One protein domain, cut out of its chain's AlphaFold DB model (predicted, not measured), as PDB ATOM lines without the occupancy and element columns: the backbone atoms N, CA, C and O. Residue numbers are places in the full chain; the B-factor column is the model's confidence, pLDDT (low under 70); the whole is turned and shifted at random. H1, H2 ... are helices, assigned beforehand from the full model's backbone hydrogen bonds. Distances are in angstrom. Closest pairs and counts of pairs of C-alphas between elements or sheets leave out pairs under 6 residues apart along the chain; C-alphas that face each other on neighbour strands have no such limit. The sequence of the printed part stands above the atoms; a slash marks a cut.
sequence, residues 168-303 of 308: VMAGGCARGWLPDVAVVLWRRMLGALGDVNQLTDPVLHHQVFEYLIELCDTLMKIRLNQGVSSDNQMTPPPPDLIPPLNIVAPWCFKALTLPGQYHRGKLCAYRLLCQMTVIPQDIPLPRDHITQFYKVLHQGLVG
ATOM      1  N   VAL A 168      96.857  83.648 137.734       93.56
ATOM      2  CA  VAL A 168      97.910  84.373 138.468       93.56
ATOM      3  C   VAL A 168      97.439  84.876 139.848       93.56
ATOM      4  O   VAL A 168      98.244  84.951 140.771       93.56
ATOM      5  N   MET A 169      96.143  85.166 140.052       89.44
ATOM      6  CA  MET A 169      95.628  85.558 141.378       89.44
ATOM      7  C   MET A 169      95.418  84.377 142.341       89.44
ATOM      8  O   MET A 169      95.352  84.601 143.548       89.44
ATOM      9  N   ALA A 170      95.360  83.144 141.834       88.44
ATOM     10  CA  ALA A 170      95.358  81.904 142.614       88.44
ATOM     11  C   ALA A 170      96.741  81.211 142.645       88.44
ATOM     12  O   ALA A 170      96.845  80.054 143.053       88.44
ATOM     13  N   GLY A 171      97.803  81.906 142.215       89.12
ATOM     14  CA  GLY A 171      99.181  81.400 142.208       89.12
ATOM     15  C   GLY A 171      99.537  80.469 141.043       89.12
ATOM     16  O   GLY A 171     100.611  79.875 141.065       89.12
ATOM     17  N   GLY A 172      98.662  80.331 140.041       90.56
ATOM     18  CA  GLY A 172      98.961  79.630 138.789       90.56
ATOM     19  C   GLY A 172      99.566  80.548 137.721       90.56
ATOM     20  O   GLY A 172      99.870  81.718 137.967       90.56
ATOM     21  N   CYS A 173      99.737  80.028 136.507       91.06
ATOM     22  CA  CYS A 173     100.305  80.772 135.377       91.06
ATOM     23  C   CYS A 173      99.251  81.413 134.451       91.06
ATOM     24  O   CYS A 173      99.593  82.303 133.666       91.06
ATOM     25  N   ALA A 174      97.981  80.998 134.535       91.50
ATOM     26  CA  ALA A 174      96.965  81.364 133.552       91.50
ATOM     27  C   ALA A 174      96.525  82.837 133.649       91.50
ATOM     28  O   ALA A 174      96.377  83.415 134.732       91.50
ATOM     29  N   ARG A 175      96.292  83.451 132.484       91.12
ATOM     30  CA  ARG A 175      95.946  84.871 132.317       91.12
ATOM     31  C   ARG A 175      94.612  85.010 131.581       91.12
ATOM     32  O   ARG A 175      94.289  84.186 130.735       91.12
ATOM     33  N   GLY A 176      93.880  86.087 131.863       89.62
ATOM     34  CA  GLY A 176      92.589  86.391 131.237       89.62
ATOM     35  C   GLY A 176      91.404  86.210 132.187       89.62
ATOM     36  O   GLY A 176      91.552  86.297 133.406       89.62
ATOM     37  N   TRP A 177      90.217  85.993 131.618       91.19
ATOM     38  CA  TRP A 177      88.980  85.788 132.373       91.19
ATOM     39  C   TRP A 177      88.839  84.334 132.819       91.19
ATOM     40  O   TRP A 177      88.536  83.454 132.020       91.19
ATOM     41  N   LEU A 178      89.040  84.105 134.116       91.88
ATOM     42  CA  LEU A 178      88.909  82.807 134.777       91.88
ATOM     43  C   LEU A 178      87.904  82.912 135.948       91.88
ATOM     44  O   LEU A 178      87.657  84.021 136.438       91.88
ATOM     45  N   PRO A 179      87.286  81.805 136.408       90.12
ATOM     46  CA  PRO A 179      86.229  81.866 137.426       90.12
ATOM     47  C   PRO A 179      86.691  82.434 138.780       90.12
ATOM     48  O   PRO A 179      85.933  83.118 139.465       90.12
ATOM     49  N   ASP A 180      87.951  82.203 139.147       92.62
ATOM     50  CA  ASP A 180      88.594  82.754 140.342       92.62
ATOM     51  C   ASP A 180      88.819  84.272 140.219       92.62
ATOM     52  O   ASP A 180      88.524  85.026 141.149       92.62
ATOM     53  N   VAL A 181      89.241  84.741 139.038       94.56
ATOM     54  CA  VAL A 181      89.340  86.168 138.695       94.56
ATOM     55  C   VAL A 181      87.978  86.856 138.828       94.56
ATOM     56  O   VAL A 181      87.906  87.943 139.406       94.56
ATOM     57  N   ALA A 182      86.897  86.215 138.371       93.38
ATOM     58  CA  ALA A 182      85.537  86.742 138.493       93.38
ATOM     59  C   ALA A 182      85.080  86.865 139.960       93.38
ATOM     60  O   ALA A 182      84.626  87.936 140.365       93.38
ATOM     61  N   VAL A 183      85.270  85.827 140.787       92.31
ATOM     62  CA  VAL A 183      84.921  85.871 142.223       92.31
ATOM     63  C   VAL A 183      85.724  86.938 142.973       92.31
ATOM     64  O   VAL A 183      85.159  87.699 143.767       92.31
ATOM     65  N   VAL A 184      87.029  87.057 142.697       93.62
ATOM     66  CA  VAL A 184      87.871  88.114 143.279       93.62
ATOM     67  C   VAL A 184      87.406  89.502 142.835       93.62
ATOM     68  O   VAL A 184      87.373  90.416 143.662       93.62
ATOM     69  N   LEU A 185      87.012  89.677 141.570       94.12
ATOM     70  CA  LEU A 185      86.502  90.952 141.070       94.12
ATOM     71  C   LEU A 185      85.167  91.326 141.725       94.12
ATOM     72  O   LEU A 185      85.065  92.434 142.244       94.12
ATOM     73  N   TRP A 186      84.187  90.417 141.797       94.00
ATOM     74  CA  TRP A 186      82.914  90.673 142.489       94.00
ATOM     75  C   TRP A 186      83.140  91.074 143.950       94.00
ATOM     76  O   TRP A 186      82.592  92.073 144.415       94.00
ATOM     77  N   ARG A 187      84.017  90.351 144.666       93.69
ATOM     78  CA  ARG A 187      84.370  90.667 146.059       93.69
ATOM     79  C   ARG A 187      85.050  92.034 146.201       93.69
ATOM     80  O   ARG A 187      84.797  92.725 147.184       93.69
ATOM     81  N   ARG A 188      85.892  92.437 145.240       94.69
ATOM     82  CA  ARG A 188      86.532  93.766 145.214       94.69
ATOM     83  C   ARG A 188      85.540  94.881 144.878       94.69
ATOM     84  O   ARG A 188      85.548  95.889 145.570       94.69
ATOM     85  N   MET A 189      84.682  94.697 143.873       93.50
ATOM     86  CA  MET A 189      83.673  95.687 143.471       93.50
ATOM     87  C   MET A 189      82.669  95.954 144.594       93.50
ATOM     88  O   MET A 189      82.410  97.109 144.908       93.50
ATOM     89  N   LEU A 190      82.165  94.902 145.246       92.06
ATOM     90  CA  LEU A 190      81.285  95.038 146.409       92.06
ATOM     91  C   LEU A 190      82.037  95.674 147.587       92.06
ATOM     92  O   LEU A 190      81.563  96.650 148.156       92.06
ATOM     93  N   GLY A 191      83.246  95.202 147.910       91.19
ATOM     94  CA  GLY A 191      84.060  95.787 148.984       91.19
ATOM     95  C   GLY A 191      84.414  97.270 148.784       91.19
ATOM     96  O   GLY A 191      84.570  97.991 149.766       91.19
ATOM     97  N   ALA A 192      84.498  97.740 147.535       92.88
ATOM     98  CA  ALA A 192      84.779  99.135 147.196       92.88
ATOM     99  C   ALA A 192      83.606 100.099 147.467       92.88
ATOM    100  O   ALA A 192      83.830 101.307 147.502       92.88
ATOM    101  N   LEU A 193      82.386  99.597 147.704       90.50
ATOM    102  CA  LEU A 193      81.233 100.422 148.102       90.50
ATOM    103  C   LEU A 193      81.365 100.990 149.529       90.50
ATOM    104  O   LEU A 193      80.653 101.927 149.886       90.50
ATOM    105  N   GLY A 194      82.266 100.440 150.351       89.88
ATOM    106  CA  GLY A 194      82.434 100.846 151.745       89.88
ATOM    107  C   GLY A 194      81.254 100.430 152.631       89.88
ATOM    108  O   GLY A 194      80.635  99.393 152.420       89.88
ATOM    109  N   ASP A 195      80.962 101.214 153.666       91.62
ATOM    110  CA  ASP A 195      79.837 100.973 154.576       91.62
ATOM    111  C   ASP A 195      78.689 101.937 154.262       91.62
ATOM    112  O   ASP A 195      78.687 103.094 154.682       91.62
ATOM    113  N   VAL A 196      77.690 101.420 153.545       94.06
ATOM    114  CA  VAL A 196      76.484 102.140 153.089       94.06
ATOM    115  C   VAL A 196      75.733 102.842 154.235       94.06
ATOM    116  O   VAL A 196      75.039 103.831 154.019       94.06
ATOM    117  N   ASN A 197      75.914 102.400 155.481       95.81
ATOM    118  CA  ASN A 197      75.274 102.991 156.660       95.81
ATOM    119  C   ASN A 197      75.953 104.274 157.172       95.81
ATOM    120  O   ASN A 197      75.602 104.753 158.249       95.81
ATOM    121  N   GLN A 198      76.937 104.805 156.442       95.25
ATOM    122  CA  GLN A 198      77.526 106.127 156.683       95.25
ATOM    123  C   GLN A 198      76.849 107.233 155.853       95.25
ATOM    124  O   GLN A 198      77.159 108.409 156.037       95.25
ATOM    125  N   LEU A 199      75.907 106.879 154.968       95.06
ATOM    126  CA  LEU A 199      75.066 107.839 154.254       95.06
ATOM    127  C   LEU A 199      74.164 108.593 155.242       95.06
ATOM    128  O   LEU A 199      73.393 107.982 155.976       95.06
ATOM    129  N   THR A 200      74.263 109.923 155.242       95.06
ATOM    130  CA  THR A 200      73.510 110.822 156.135       95.06
ATOM    131  C   THR A 200      72.103 111.152 155.638       95.06
ATOM    132  O   THR A 200      71.264 111.583 156.429       95.06
ATOM    133  N   ASP A 201      71.845 110.963 154.342       97.12
ATOM    134  CA  ASP A 201      70.540 111.150 153.713       97.12
ATOM    135  C   ASP A 201      69.767 109.813 153.674       97.12
ATOM    136  O   ASP A 201      70.212 108.867 153.010       97.12
ATOM    137  N   PRO A 202      68.599 109.711 154.340       96.75
ATOM    138  CA  PRO A 202      67.760 108.517 154.294       96.75
ATOM    139  C   PRO A 202      67.214 108.168 152.904       96.75
ATOM    140  O   PRO A 202      66.917 106.998 152.657       96.75
ATOM    141  N   VAL A 203      67.078 109.144 151.997       97.19
ATOM    142  CA  VAL A 203      66.584 108.918 150.630       97.19
ATOM    143  C   VAL A 203      67.649 108.198 149.804       97.19
ATOM    144  O   VAL A 203      67.367 107.144 149.233       97.19
ATOM    145  N   LEU A 204      68.889 108.697 149.820       97.31
ATOM    146  CA  LEU A 204      70.027 108.025 149.182       97.31
ATOM    147  C   LEU A 204      70.339 106.669 149.829       97.31
ATOM    148  O   LEU A 204      70.638 105.714 149.114       97.31
ATOM    149  N   HIS A 205      70.228 106.542 151.159       97.62
ATOM    150  CA  HIS A 205      70.381 105.251 151.848       97.62
ATOM    151  C   HIS A 205      69.370 104.217 151.338       97.62
ATOM    152  O   HIS A 205      69.761 103.119 150.944       97.62
ATOM    153  N   HIS A 206      68.090 104.588 151.253       97.50
ATOM    154  CA  HIS A 206      67.052 103.734 150.682       97.50
ATOM    155  C   HIS A 206      67.338 103.357 149.219       97.50
ATOM    156  O   HIS A 206      67.302 102.170 148.898       97.50
ATOM    157  N   GLN A 207      67.686 104.326 148.367       97.88
ATOM    158  CA  GLN A 207      67.963 104.087 146.946       97.88
ATOM    159  C   GLN A 207      69.167 103.151 146.731       97.88
ATOM    160  O   GLN A 207      69.114 102.250 145.895       97.88
ATOM    161  N   VAL A 208      70.247 103.297 147.512       97.44
ATOM    162  CA  VAL A 208      71.387 102.365 147.449       97.44
ATOM    163  C   VAL A 208      70.974 100.963 147.902       97.44
ATOM    164  O   VAL A 208      71.395  99.982 147.291       97.44
ATOM    165  N   PHE A 209      70.109 100.837 148.911       97.50
ATOM    166  CA  PHE A 209      69.570  99.535 149.310       97.50
ATOM    167  C   PHE A 209      68.632  98.904 148.265       97.50
ATOM    168  O   PHE A 209      68.589  97.678 148.183       97.50
ATOM    169  N   GLU A 210      67.938  99.685 147.431       97.69
ATOM    170  CA  GLU A 210      67.209  99.156 146.265       97.69
ATOM    171  C   GLU A 210      68.174  98.611 145.198       97.69
ATOM    172  O   GLU A 210      68.034  97.456 144.791       97.69
ATOM    173  N   TYR A 211      69.231  99.350 144.838       97.00
ATOM    174  CA  TYR A 211      70.258  98.847 143.909       97.00
ATOM    175  C   TYR A 211      71.015  97.618 144.442       97.00
ATOM    176  O   TYR A 211      71.378  96.735 143.665       97.00
ATOM    177  N   LEU A 212      71.231  97.508 145.760       96.06
ATOM    178  CA  LEU A 212      71.810  96.301 146.364       96.06
ATOM    179  C   LEU A 212      70.898  95.074 146.206       96.06
ATOM    180  O   LEU A 212      71.410  93.970 146.016       96.06
ATOM    181  N   ILE A 213      69.573  95.248 146.231       96.19
ATOM    182  CA  ILE A 213      68.628  94.159 145.949       96.19
ATOM    183  C   ILE A 213      68.736  93.730 144.482       96.19
ATOM    184  O   ILE A 213      68.908  92.542 144.223       96.19
ATOM    185  N   GLU A 214      68.718  94.666 143.529       96.31
ATOM    186  CA  GLU A 214      68.858  94.358 142.093       96.31
ATOM    187  C   GLU A 214      70.198  93.674 141.761       96.31
ATOM    188  O   GLU A 214      70.268  92.753 140.933       96.31
ATOM    189  N   LEU A 215      71.271  94.084 142.442       94.81
ATOM    190  CA  LEU A 215      72.597  93.487 142.320       94.81
ATOM    191  C   LEU A 215      72.632  92.064 142.896       94.81
ATOM    192  O   LEU A 215      73.127  91.153 142.229       94.81
ATOM    193  N   CYS A 216      72.062  91.830 144.080       93.75
ATOM    194  CA  CYS A 216      71.946  90.487 144.655       93.75
ATOM    195  C   CYS A 216      71.010  89.574 143.844       93.75
ATOM    196  O   CYS A 216      71.351  88.412 143.635       93.75
ATOM    197  N   ASP A 217      69.908  90.089 143.287       94.25
ATOM    198  CA  ASP A 217      69.068  89.388 142.302       94.25
ATOM    199  C   ASP A 217      69.881  88.956 141.073       94.25
ATOM    200  O   ASP A 217      69.681  87.869 140.524       94.25
ATOM    201  N   THR A 218      70.811  89.797 140.622       94.50
ATOM    202  CA  THR A 218      71.672  89.516 139.466       94.50
ATOM    203  C   THR A 218      72.744  88.475 139.799       94.50
ATOM    204  O   THR A 218      72.920  87.520 139.042       94.50
ATOM    205  N   LEU A 219      73.391  88.573 140.964       92.88
ATOM    206  CA  LEU A 219      74.330  87.557 141.459       92.88
ATOM    207  C   LEU A 219      73.637  86.201 141.698       92.88
ATOM    208  O   LEU A 219      74.217  85.160 141.392       92.88
ATOM    209  N   MET A 220      72.378  86.198 142.153       91.44
ATOM    210  CA  MET A 220      71.562  84.983 142.266       91.44
ATOM    211  C   MET A 220      71.290  84.338 140.906       91.44
ATOM    212  O   MET A 220      71.455  83.128 140.760       91.44
ATOM    213  N   LYS A 221      70.909  85.128 139.892       92.25
ATOM    214  CA  LYS A 221      70.704  84.631 138.517       92.25
ATOM    215  C   LYS A 221      71.992  84.033 137.945       92.25
ATOM    216  O   LYS A 221      71.937  82.972 137.329       92.25
ATOM    217  N   ILE A 222      73.144  84.657 138.216       92.06
ATOM    218  CA  ILE A 222      74.464  84.120 137.851       92.06
ATOM    219  C   ILE A 222      74.713  82.775 138.549       92.06
ATOM    220  O   ILE A 222      75.034  81.810 137.860       92.06
ATOM    221  N   ARG A 223      74.502  82.654 139.873       90.12
ATOM    222  CA  ARG A 223      74.676  81.371 140.588       90.12
ATOM    223  C   ARG A 223      73.780  80.271 140.017       90.12
ATOM    224  O   ARG A 223      74.267  79.185 139.718       90.12
ATOM    225  N   LEU A 224      72.497  80.556 139.798       88.94
ATOM    226  CA  LEU A 224      71.560  79.593 139.210       88.94
ATOM    227  C   LEU A 224      71.969  79.167 137.789       88.94
ATOM    228  O   LEU A 224      71.752  78.017 137.412       88.94
ATOM    229  N   ASN A 225      72.599  80.056 137.014       89.81
ATOM    230  CA  ASN A 225      73.113  79.736 135.685       89.81
ATOM    231  C   ASN A 225      74.376  78.852 135.714       89.81
ATOM    232  O   ASN A 225      74.539  78.041 134.808       89.81
ATOM    233  N   GLN A 226      75.207  78.905 136.763       87.69
ATOM    234  CA  GLN A 226      76.364  78.000 136.904       87.69
ATOM    235  C   GLN A 226      75.965  76.511 136.993       87.69
ATOM    236  O   GLN A 226      76.790  75.642 136.728       87.69
ATOM    237  N   GLY A 227      74.713  76.204 137.358       82.56
ATOM    238  CA  GLY A 227      74.162  74.844 137.371       82.56
ATOM    239  C   GLY A 227      73.595  74.358 136.027       82.56
ATOM    240  O   GLY A 227      73.013  73.275 135.979       82.56
ATOM    241  N   VAL A 228      73.707  75.146 134.951       85.31
ATOM    242  CA  VAL A 228      73.186  74.805 133.617       85.31
ATOM    243  C   VAL A 228      74.293  74.190 132.762       85.31
ATOM    244  O   VAL A 228      75.324  74.810 132.518       85.31
ATOM    245  N   SER A 229      74.065  72.972 132.276       83.06
ATOM    246  CA  SER A 229      74.968  72.266 131.364       83.06
ATOM    247  C   SER A 229      75.080  72.992 130.021       83.06
ATOM    248  O   SER A 229      74.062  73.329 129.417       83.06
ATOM    249  N   SER A 230      76.294  73.147 129.490       81.12
ATOM    250  CA  SER A 230      76.521  73.745 128.164       81.12
ATOM    251  C   SER A 230      75.926  72.926 127.010       81.12
ATOM    252  O   SER A 230      75.621  73.479 125.958       81.12
ATOM    253  N   ASP A 231      75.760  71.617 127.203       85.94
ATOM    254  CA  ASP A 231      75.249  70.652 126.221       85.94
ATOM    255  C   ASP A 231      73.817  70.158 126.513       85.94
ATOM    256  O   ASP A 231      73.213  69.490 125.678       85.94
ATOM    257  N   ASN A 232      73.265  70.494 127.685       84.31
ATOM    258  CA  ASN A 232      72.018  69.960 128.252       84.31
ATOM    259  C   ASN A 232      71.963  68.420 128.433       84.31
ATOM    260  O   ASN A 232      70.870  67.882 128.608       84.31
ATOM    261  N   GLN A 233      73.098  67.703 128.431       83.06
ATOM    262  CA  GLN A 233      73.119  66.230 128.525       83.06
ATOM    263  C   GLN A 233      73.298  65.710 129.958       83.06
ATOM    264  O   GLN A 233      72.667  64.727 130.342       83.06
ATOM    265  N   MET A 234      74.131  66.372 130.766       80.62
ATOM    266  CA  MET A 234      74.446  65.960 132.140       80.62
ATOM    267  C   MET A 234      74.512  67.176 133.063       80.62
ATOM    268  O   MET A 234      75.164  68.165 132.734       80.62
ATOM    269  N   THR A 235      73.863  67.126 134.230       79.38
ATOM    270  CA  THR A 235      73.959  68.201 135.235       79.38
ATOM    271  C   THR A 235      75.418  68.373 135.683       79.38
ATOM    272  O   THR A 235      76.026  67.377 136.080       79.38
ATOM    273  N   PRO A 236      76.000  69.587 135.625       81.31
ATOM    274  CA  PRO A 236      77.375  69.807 136.064       81.31
ATOM    275  C   PRO A 236      77.524  69.566 137.579       81.31
ATOM    276  O   PRO A 236      76.541  69.678 138.320       81.31
ATOM    277  N   PRO A 237      78.742  69.261 138.065       81.62
ATOM    278  CA  PRO A 237      79.010  69.205 139.500       81.62
ATOM    279  C   PRO A 237      78.753  70.572 140.168       81.62
ATOM    280  O   PRO A 237      78.824  71.604 139.491       81.62
ATOM    281  N   PRO A 238      78.482  70.612 141.489       82.69
ATOM    282  CA  PRO A 238      78.346  71.862 142.235       82.69
ATOM    283  C   PRO A 238      79.560  72.783 142.007       82.69
ATOM    284  O   PRO A 238      80.683  72.352 142.259       82.69
ATOM    285  N   PRO A 239      79.384  74.033 141.536       84.62
ATOM    286  CA  PRO A 239      80.522  74.891 141.212       84.62
ATOM    287  C   PRO A 239      81.203  75.432 142.473       84.62
ATOM    288  O   PRO A 239      80.549  76.126 143.259       84.62
ATOM    289  N   ASP A 240      82.512  75.188 142.602       86.44
ATOM    290  CA  ASP A 240      83.364  75.602 143.734       86.44
ATOM    291  C   ASP A 240      83.408  77.125 143.953       86.44
ATOM    292  O   ASP A 240      83.573  77.614 145.071       86.44
ATOM    293  N   LEU A 241      83.298  77.890 142.862       90.31
ATOM    294  CA  LEU A 241      83.511  79.336 142.837       90.31
ATOM    295  C   LEU A 241      82.174  80.066 142.685       90.31
ATOM    296  O   LEU A 241      81.586  80.142 141.605       90.31
ATOM    297  N   ILE A 242      81.694  80.580 143.815       90.88
ATOM    298  CA  ILE A 242      80.322  81.050 144.032       90.88
ATOM    299  C   ILE A 242      80.286  82.590 144.066       90.88
ATOM    300  O   ILE A 242      81.172  83.199 144.677       90.88
ATOM    301  N   PRO A 243      79.275  83.254 143.471       91.81
ATOM    302  CA  PRO A 243      79.034  84.678 143.691       91.81
ATOM    303  C   PRO A 243      78.939  85.019 145.194       91.81
ATOM    304  O   PRO A 243      78.290  84.287 145.942       91.81
ATOM    305  N   PRO A 244      79.554  86.118 145.676       90.69
ATOM    306  CA  PRO A 244      79.676  86.418 147.108       90.69
ATOM    307  C   PRO A 244      78.390  87.024 147.708       90.69
ATOM    308  O   PRO A 244      78.417  88.099 148.299       90.69
ATOM    309  N   LEU A 245      77.259  86.328 147.562       90.38
ATOM    310  CA  LEU A 245      75.901  86.776 147.911       90.38
ATOM    311  C   LEU A 245      75.803  87.387 149.318       90.38
ATOM    312  O   LEU A 245      75.299  88.493 149.489       90.38
ATOM    313  N   ASN A 246      76.356  86.694 150.313       91.56
ATOM    314  CA  ASN A 246      76.241  87.050 151.727       91.56
ATOM    315  C   ASN A 246      77.181  88.188 152.186       91.56
ATOM    316  O   ASN A 246      77.178  88.536 153.368       91.56
ATOM    317  N   ILE A 247      77.987  88.790 151.296       92.19
ATOM    318  CA  ILE A 247      78.969  89.827 151.679       92.19
ATOM    319  C   ILE A 247      78.321  91.127 152.178       92.19
ATOM    320  O   ILE A 247      78.921  91.832 152.985       92.19
ATOM    321  N   VAL A 248      77.096  91.425 151.735       93.69
ATOM    322  CA  VAL A 248      76.362  92.653 152.089       93.69
ATOM    323  C   VAL A 248      75.555  92.520 153.387       93.69
ATOM    324  O   VAL A 248      75.131  93.523 153.961       93.69
ATOM    325  N   ALA A 249      75.383  91.299 153.911       94.69
ATOM    326  CA  ALA A 249      74.594  91.036 155.117       94.69
ATOM    327  C   ALA A 249      75.026  91.835 156.369       94.69
ATOM    328  O   ALA A 249      74.135  92.305 157.082       94.69
ATOM    329  N   PRO A 250      76.327  92.084 156.643       95.06
ATOM    330  CA  PRO A 250      76.741  92.959 157.744       95.06
ATOM    331  C   PRO A 250      76.216  94.395 157.606       95.06
ATOM    332  O   PRO A 250      75.850  95.009 158.609       95.06
ATOM    333  N   TRP A 251      76.122  94.926 156.378       95.94
ATOM    334  CA  TRP A 251      75.530  96.244 156.140       95.94
ATOM    335  C   TRP A 251      74.025  96.224 156.372       95.94
ATOM    336  O   TRP A 251      73.515  97.161 156.980       95.94
ATOM    337  N   CYS A 252      73.324  95.166 155.946       96.69
ATOM    338  CA  CYS A 252      71.893  95.011 156.204       96.69
ATOM    339  C   CYS A 252      71.607  94.950 157.712       96.69
ATOM    340  O   CYS A 252      70.765  95.692 158.209       96.69
ATOM    341  N   PHE A 253      72.349  94.132 158.466       96.81
ATOM    342  CA  PHE A 253      72.201  94.059 159.921       96.81
ATOM    343  C   PHE A 253      72.485  95.399 160.613       96.81
ATOM    344  O   PHE A 253      71.786  95.746 161.564       96.81
ATOM    345  N   LYS A 254      73.467  96.172 160.130       96.56
ATOM    346  CA  LYS A 254      73.736  97.524 160.636       96.56
ATOM    347  C   LYS A 254      72.618  98.511 160.274       96.56
ATOM    348  O   LYS A 254      72.215  99.279 161.145       96.56
ATOM    349  N   ALA A 255      72.058  98.452 159.064       96.56
ATOM    350  CA  ALA A 255      70.963  99.325 158.624       96.56
ATOM    351  C   ALA A 255      69.744  99.257 159.555       96.56
ATOM    352  O   ALA A 255      69.152 100.279 159.893       96.56
ATOM    353  N   LEU A 256      69.407  98.062 160.044       95.38
ATOM    354  CA  LEU A 256      68.282  97.864 160.963       95.38
ATOM    355  C   LEU A 256      68.479  98.551 162.328       95.38
ATOM    356  O   LEU A 256      67.494  98.903 162.980       95.38
ATOM    357  N   THR A 257      69.731  98.809 162.731       94.69
ATOM    358  CA  THR A 257      70.072  99.546 163.964       94.69
ATOM    359  C   THR A 257      70.025 101.073 163.821       94.69
ATOM    360  O   THR A 257      70.195 101.776 164.815       94.69
ATOM    361  N   LEU A 258      69.790 101.604 162.614       94.44
ATOM    362  CA  LEU A 258      69.714 103.048 162.374       94.44
ATOM    363  C   LEU A 258      68.431 103.683 162.963       94.44
ATOM    364  O   LEU A 258      67.439 102.981 163.202       94.44
ATOM    365  N   PRO A 259      68.409 105.018 163.169       93.56
ATOM    366  CA  PRO A 259      67.215 105.744 163.609       93.56
ATOM    367  C   PRO A 259      66.013 105.587 162.663       93.56
ATOM    368  O   PRO A 259      66.169 105.286 161.478       93.56
ATOM    369  N   GLY A 260      64.805 105.858 163.171       90.81
ATOM    370  CA  GLY A 260      63.543 105.681 162.434       90.81
ATOM    371  C   GLY A 260      63.449 106.437 161.100       90.81
ATOM    372  O   GLY A 260      62.776 105.969 160.188       90.81
ATOM    373  N   GLN A 261      64.199 107.533 160.923       94.38
ATOM    374  CA  GLN A 261      64.283 108.264 159.647       94.38
ATOM    375  C   GLN A 261      64.707 107.379 158.455       94.38
ATOM    376  O   GLN A 261      64.330 107.663 157.324       94.38
ATOM    377  N   TYR A 262      65.447 106.289 158.698       95.50
ATOM    378  CA  TYR A 262      65.906 105.341 157.674       95.50
ATOM    379  C   TYR A 262      64.899 104.211 157.380       95.50
ATOM    380  O   TYR A 262      65.263 103.239 156.722       95.50
ATOM    381  N   HIS A 263      63.646 104.303 157.848       93.75
ATOM    382  CA  HIS A 263      62.632 103.239 157.752       93.75
ATOM    383  C   HIS A 263      62.543 102.573 156.360       93.75
ATOM    384  O   HIS A 263      62.632 101.350 156.265       93.75
ATOM    385  N   ARG A 264      62.475 103.342 155.260       95.25
ATOM    386  CA  ARG A 264      62.436 102.771 153.893       95.25
ATOM    387  C   ARG A 264      63.685 101.941 153.560       95.25
ATOM    388  O   ARG A 264      63.575 100.851 153.003       95.25
ATOM    389  N   GLY A 265      64.871 102.417 153.947       96.12
ATOM    390  CA  GLY A 265      66.125 101.670 153.821       96.12
ATOM    391  C   GLY A 265      66.164 100.419 154.705       96.12
ATOM    392  O   GLY A 265      66.654  99.380 154.266       96.12
ATOM    393  N   LYS A 266      65.564 100.463 155.906       95.62
ATOM    394  CA  LYS A 266      65.389  99.273 156.759       95.62
ATOM    395  C   LYS A 266      64.502  98.214 156.105       95.62
ATOM    396  O   LYS A 266      64.860  97.042 156.152       95.62
ATOM    397  N   LEU A 267      63.381  98.592 155.484       95.31
ATOM    398  CA  LEU A 267      62.517  97.636 154.775       95.31
ATOM    399  C   LEU A 267      63.264  96.945 153.625       95.31
ATOM    400  O   LEU A 267      63.187  95.722 153.486       95.31
ATOM    401  N   CYS A 268      64.063  97.692 152.857       97.00
ATOM    402  CA  CYS A 268      64.933  97.104 151.837       97.00
ATOM    403  C   CYS A 268      66.009  96.185 152.451       97.00
ATOM    404  O   CYS A 268      66.226  95.086 151.945       97.00
ATOM    405  N   ALA A 269      66.620  96.562 153.579       96.88
ATOM    406  CA  ALA A 269      67.569  95.711 154.303       96.88
ATOM    407  C   ALA A 269      66.929  94.414 154.846       96.88
ATOM    408  O   ALA A 269      67.557  93.355 154.769       96.88
ATOM    409  N   TYR A 270      65.682  94.460 155.335       96.25
ATOM    410  CA  TYR A 270      64.902  93.275 155.714       96.25
ATOM    411  C   TYR A 270      64.625  92.371 154.508       96.25
ATOM    412  O   TYR A 270      64.914  91.176 154.571       96.25
ATOM    413  N   ARG A 271      64.117  92.928 153.395       95.44
ATOM    414  CA  ARG A 271      63.881  92.182 152.145       95.44
ATOM    415  C   ARG A 271      65.158  91.487 151.674       95.44
ATOM    416  O   ARG A 271      65.123  90.296 151.373       95.44
ATOM    417  N   LEU A 272      66.274  92.213 151.657       95.88
ATOM    418  CA  LEU A 272      67.570  91.702 151.222       95.88
ATOM    419  C   LEU A 272      68.096  90.598 152.152       95.88
ATOM    420  O   LEU A 272      68.579  89.580 151.664       95.88
ATOM    421  N   LEU A 273      67.949  90.740 153.476       95.75
ATOM    422  CA  LEU A 273      68.286  89.677 154.433       95.75
ATOM    423  C   LEU A 273      67.452  88.415 154.210       95.75
ATOM    424  O   LEU A 273      68.031  87.345 154.069       95.75
ATOM    425  N   CYS A 274      66.123  88.529 154.121       94.38
ATOM    426  CA  CYS A 274      65.250  87.382 153.852       94.38
ATOM    427  C   CYS A 274      65.592  86.699 152.520       94.38
ATOM    428  O   CYS A 274      65.598  85.474 152.437       94.38
ATOM    429  N   GLN A 275      65.921  87.475 151.485       92.31
ATOM    430  CA  GLN A 275      66.366  86.941 150.202       92.31
ATOM    431  C   GLN A 275      67.697  86.182 150.327       92.31
ATOM    432  O   GLN A 275      67.813  85.074 149.812       92.31
ATOM    433  N   MET A 276      68.682  86.735 151.039       91.88
ATOM    434  CA  MET A 276      69.975  86.080 151.256       91.88
ATOM    435  C   MET A 276      69.885  84.815 152.122       91.88
ATOM    436  O   MET A 276      70.671  83.902 151.896       91.88
ATOM    437  N   THR A 277      68.956  84.730 153.084       92.25
ATOM    438  CA  THR A 277      68.881  83.607 154.039       92.25
ATOM    439  C   THR A 277      67.931  82.479 153.649       92.25
ATOM    440  O   THR A 277      68.216  81.326 153.969       92.25
ATOM    441  N   VAL A 278      66.804  82.778 152.991       87.88
ATOM    442  CA  VAL A 278      65.748  81.786 152.689       87.88
ATOM    443  C   VAL A 278      66.024  81.019 151.386       87.88
ATOM    444  O   VAL A 278      65.512  79.919 151.185       87.88
ATOM    445  N   ILE A 279      66.860  81.568 150.503       83.06
ATOM    446  CA  ILE A 279      67.336  80.884 149.294       83.06
ATOM    447  C   ILE A 279      68.206  79.662 149.672       83.06
ATOM    448  O   ILE A 279      68.956  79.740 150.649       83.06
ATOM    449  N   PRO A 280      68.162  78.545 148.910       80.88
ATOM    450  CA  PRO A 280      69.051  77.401 149.120       80.88
ATOM    451  C   PRO A 280      70.530  77.811 149.159       80.88
ATOM    452  O   PRO A 280      71.048  78.373 148.197       80.88
ATOM    453  N   GLN A 281      71.200  77.531 150.277       83.19
ATOM    454  CA  GLN A 281      72.596  77.913 150.495       83.19
ATOM    455  C   GLN A 281      73.543  76.810 150.019       83.19
ATOM    456  O   GLN A 281      73.472  75.680 150.500       83.19
ATOM    457  N   ASP A 282      74.471  77.155 149.129       83.62
ATOM    458  CA  ASP A 282      75.532  76.249 148.668       83.62
ATOM    459  C   ASP A 282      76.576  75.944 149.758       83.62
ATOM    460  O   ASP A 282      77.139  74.853 149.816       83.62
ATOM    461  N   ILE A 283      76.833  76.928 150.623       84.88
ATOM    462  CA  ILE A 283      77.710  76.836 151.794       84.88
ATOM    463  C   ILE A 283      76.845  77.194 153.008       84.88
ATOM    464  O   ILE A 283      76.224  78.260 152.995       84.88
ATOM    465  N   PRO A 284      76.774  76.355 154.059       87.75
ATOM    466  CA  PRO A 284      75.897  76.610 155.197       87.75
ATOM    467  C   PRO A 284      76.258  77.923 155.904       87.75
ATOM    468  O   PRO A 284      77.418  78.176 156.235       87.75
ATOM    469  N   LEU A 285      75.241  78.751 156.157       90.88
ATOM    470  CA  LEU A 285      75.395  80.041 156.829       90.88
ATOM    471  C   LEU A 285      75.967  79.875 158.253       90.88
ATOM    472  O   LEU A 285      75.548  78.969 158.979       90.88
ATOM    473  N   PRO A 286      76.877  80.766 158.702       92.75
ATOM    474  CA  PRO A 286      77.376  80.758 160.075       92.75
ATOM    475  C   PRO A 286      76.243  80.872 161.101       92.75
ATOM    476  O   PRO A 286      75.290  81.629 160.902       92.75
ATOM    477  N   ARG A 287      76.369  80.175 162.240       93.81
ATOM    478  CA  ARG A 287      75.350  80.201 163.309       93.81
ATOM    479  C   ARG A 287      75.024  81.625 163.760       93.81
ATOM    480  O   ARG A 287      73.851  81.955 163.877       93.81
ATOM    481  N   ASP A 288      76.038  82.471 163.911       94.00
ATOM    482  CA  ASP A 288      75.881  83.865 164.343       94.00
ATOM    483  C   ASP A 288      75.003  84.674 163.377       94.00
ATOM    484  O   ASP A 288      74.135  85.425 163.818       94.00
ATOM    485  N   HIS A 289      75.154  84.456 162.063       94.50
ATOM    486  CA  HIS A 289      74.306  85.070 161.037       94.50
ATOM    487  C   HIS A 289      72.850  84.623 161.206       94.50
ATOM    488  O   HIS A 289      71.948  85.456 161.193       94.50
ATOM    489  N   ILE A 290      72.606  83.322 161.397       95.44
ATOM    490  CA  ILE A 290      71.255  82.768 161.581       95.44
ATOM    491  C   ILE A 290      70.610  83.283 162.878       95.44
ATOM    492  O   ILE A 290      69.454  83.705 162.872       95.44
ATOM    493  N   THR A 291      71.354  83.322 163.986       96.12
ATOM    494  CA  THR A 291      70.882  83.883 165.260       96.12
ATOM    495  C   THR A 291      70.580  85.379 165.143       96.12
ATOM    496  O   THR A 291      69.552  85.839 165.644       96.12
ATOM    497  N   GLN A 292      71.427  86.145 164.448       96.06
ATOM    498  CA  GLN A 292      71.197  87.568 164.213       96.06
ATOM    499  C   GLN A 292      70.003  87.805 163.275       96.06
ATOM    500  O   GLN A 292      69.198  88.693 163.551       96.06
ATOM    501  N   PHE A 293      69.830  86.976 162.239       96.19
ATOM    502  CA  PHE A 293      68.678  86.996 161.337       96.19
ATOM    503  C   PHE A 293      67.361  86.767 162.081       96.19
ATOM    504  O   PHE A 293      66.483  87.624 162.013       96.19
ATOM    505  N   TYR A 294      67.228  85.687 162.859       95.75
ATOM    506  CA  TYR A 294      65.997  85.444 163.620       95.75
ATOM    507  C   TYR A 294      65.719  86.536 164.661       95.75
ATOM    508  O   TYR A 294      64.564  86.926 164.832       95.75
ATOM    509  N   LYS A 295      66.760  87.086 165.305       94.62
ATOM    510  CA  LYS A 295      66.615  88.228 166.217       94.62
ATOM    511  C   LYS A 295      66.013  89.442 165.506       94.62
ATOM    512  O   LYS A 295      65.024  89.984 165.994       94.62
ATOM    513  N   VAL A 296      66.588  89.876 164.381       94.62
ATOM    514  CA  VAL A 296      66.082  91.071 163.686       94.62
ATOM    515  C   VAL A 296      64.739  90.810 163.007       94.62
ATOM    516  O   VAL A 296      63.876  91.675 163.049       94.62
ATOM    517  N   LEU A 297      64.503  89.610 162.468       94.44
ATOM    518  CA  LEU A 297      63.213  89.231 161.887       94.44
ATOM    519  C   LEU A 297      62.090  89.291 162.934       94.44
ATOM    520  O   LEU A 297      61.047  89.884 162.677       94.44
ATOM    521  N   HIS A 298      62.318  88.768 164.143       93.19
ATOM    522  CA  HIS A 298      61.376  88.917 165.255       93.19
ATOM    523  C   HIS A 298      61.163  90.395 165.630       93.19
ATOM    524  O   HIS A 298      60.038  90.808 165.898       93.19
ATOM    525  N   GLN A 299      62.222  91.213 165.642       90.88
ATOM    526  CA  GLN A 299      62.101  92.655 165.898       90.88
ATOM    527  C   GLN A 299      61.292  93.379 164.807       90.88
ATOM    528  O   GLN A 299      60.511  94.263 165.139       90.88
ATOM    529  N   GLY A 300      61.414  92.979 163.539       89.00
ATOM    530  CA  GLY A 300      60.617  93.516 162.432       89.00
ATOM    531  C   GLY A 300      59.155  93.059 162.438       89.00
ATOM    532  O   GLY A 300      58.284  93.828 162.050       89.00
ATOM    533  N   LEU A 301      58.865  91.835 162.892       89.25
ATOM    534  CA  LEU A 301      57.501  91.283 162.935       89.25
ATOM    535  C   LEU A 301      56.694  91.710 164.174       89.25
ATOM    536  O   LEU A 301      55.472  91.780 164.103       89.25
ATOM    537  N   VAL A 302      57.361  91.972 165.305       88.19
ATOM    538  CA  VAL A 302      56.716  92.322 166.592       88.19
ATOM    539  C   VAL A 302      56.898  93.807 166.955       88.19
ATOM    540  O   VAL A 302      56.220  94.323 167.839       88.19
ATOM    541  N   GLY A 303      57.821  94.512 166.295       76.19
ATOM    542  CA  GLY A 303      58.133  95.913 166.573       76.19
ATOM    543  C   GLY A 303      57.144  96.914 165.974       76.19
ATOM    544  O   GLY A 303      56.508  96.678 164.950       76.19
TER     545      GLY A 303
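This is residues 168 to 303 of the 308 residues of the protein "Hypothetical protein" of Timema poppense (UniProt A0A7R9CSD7). H2, H3 and H4 make an up-and-down bundle, each running against the one before; H5 slants across H3 and H4, and H1 meets only H3. The printed part is all helix: 136 residues with five named helices, H1 to H5 in order. It is only just compact, close to loose, with a radius of gyration of the C-alphas of 17.1 A and spans of 50, 28 and 25 A.

Find C-alpha 179 at (86.229, 81.866, 137.426), where H1, residues 179 to 191, begins. H2, residues 202 to 226, runs 36.2 A. H3 is residues 245 to 256; H4, residues 260 to 278, is 25.9 A long. H5, residues 287 to 302, ends at C-alpha (56.716, 92.322, 166.592).

H2 and H4 touch, closest at C-alphas 206 and 265, 3.9 A. O i to N i+4 pairs are within hydrogen-bond range throughout H1, H2 and H5, 5 of 8 in H3, 13 of 15 in H4.

The printed part has no cut; residues 227 to 244 are the long link; no printed residue is under 70 in pLDDT.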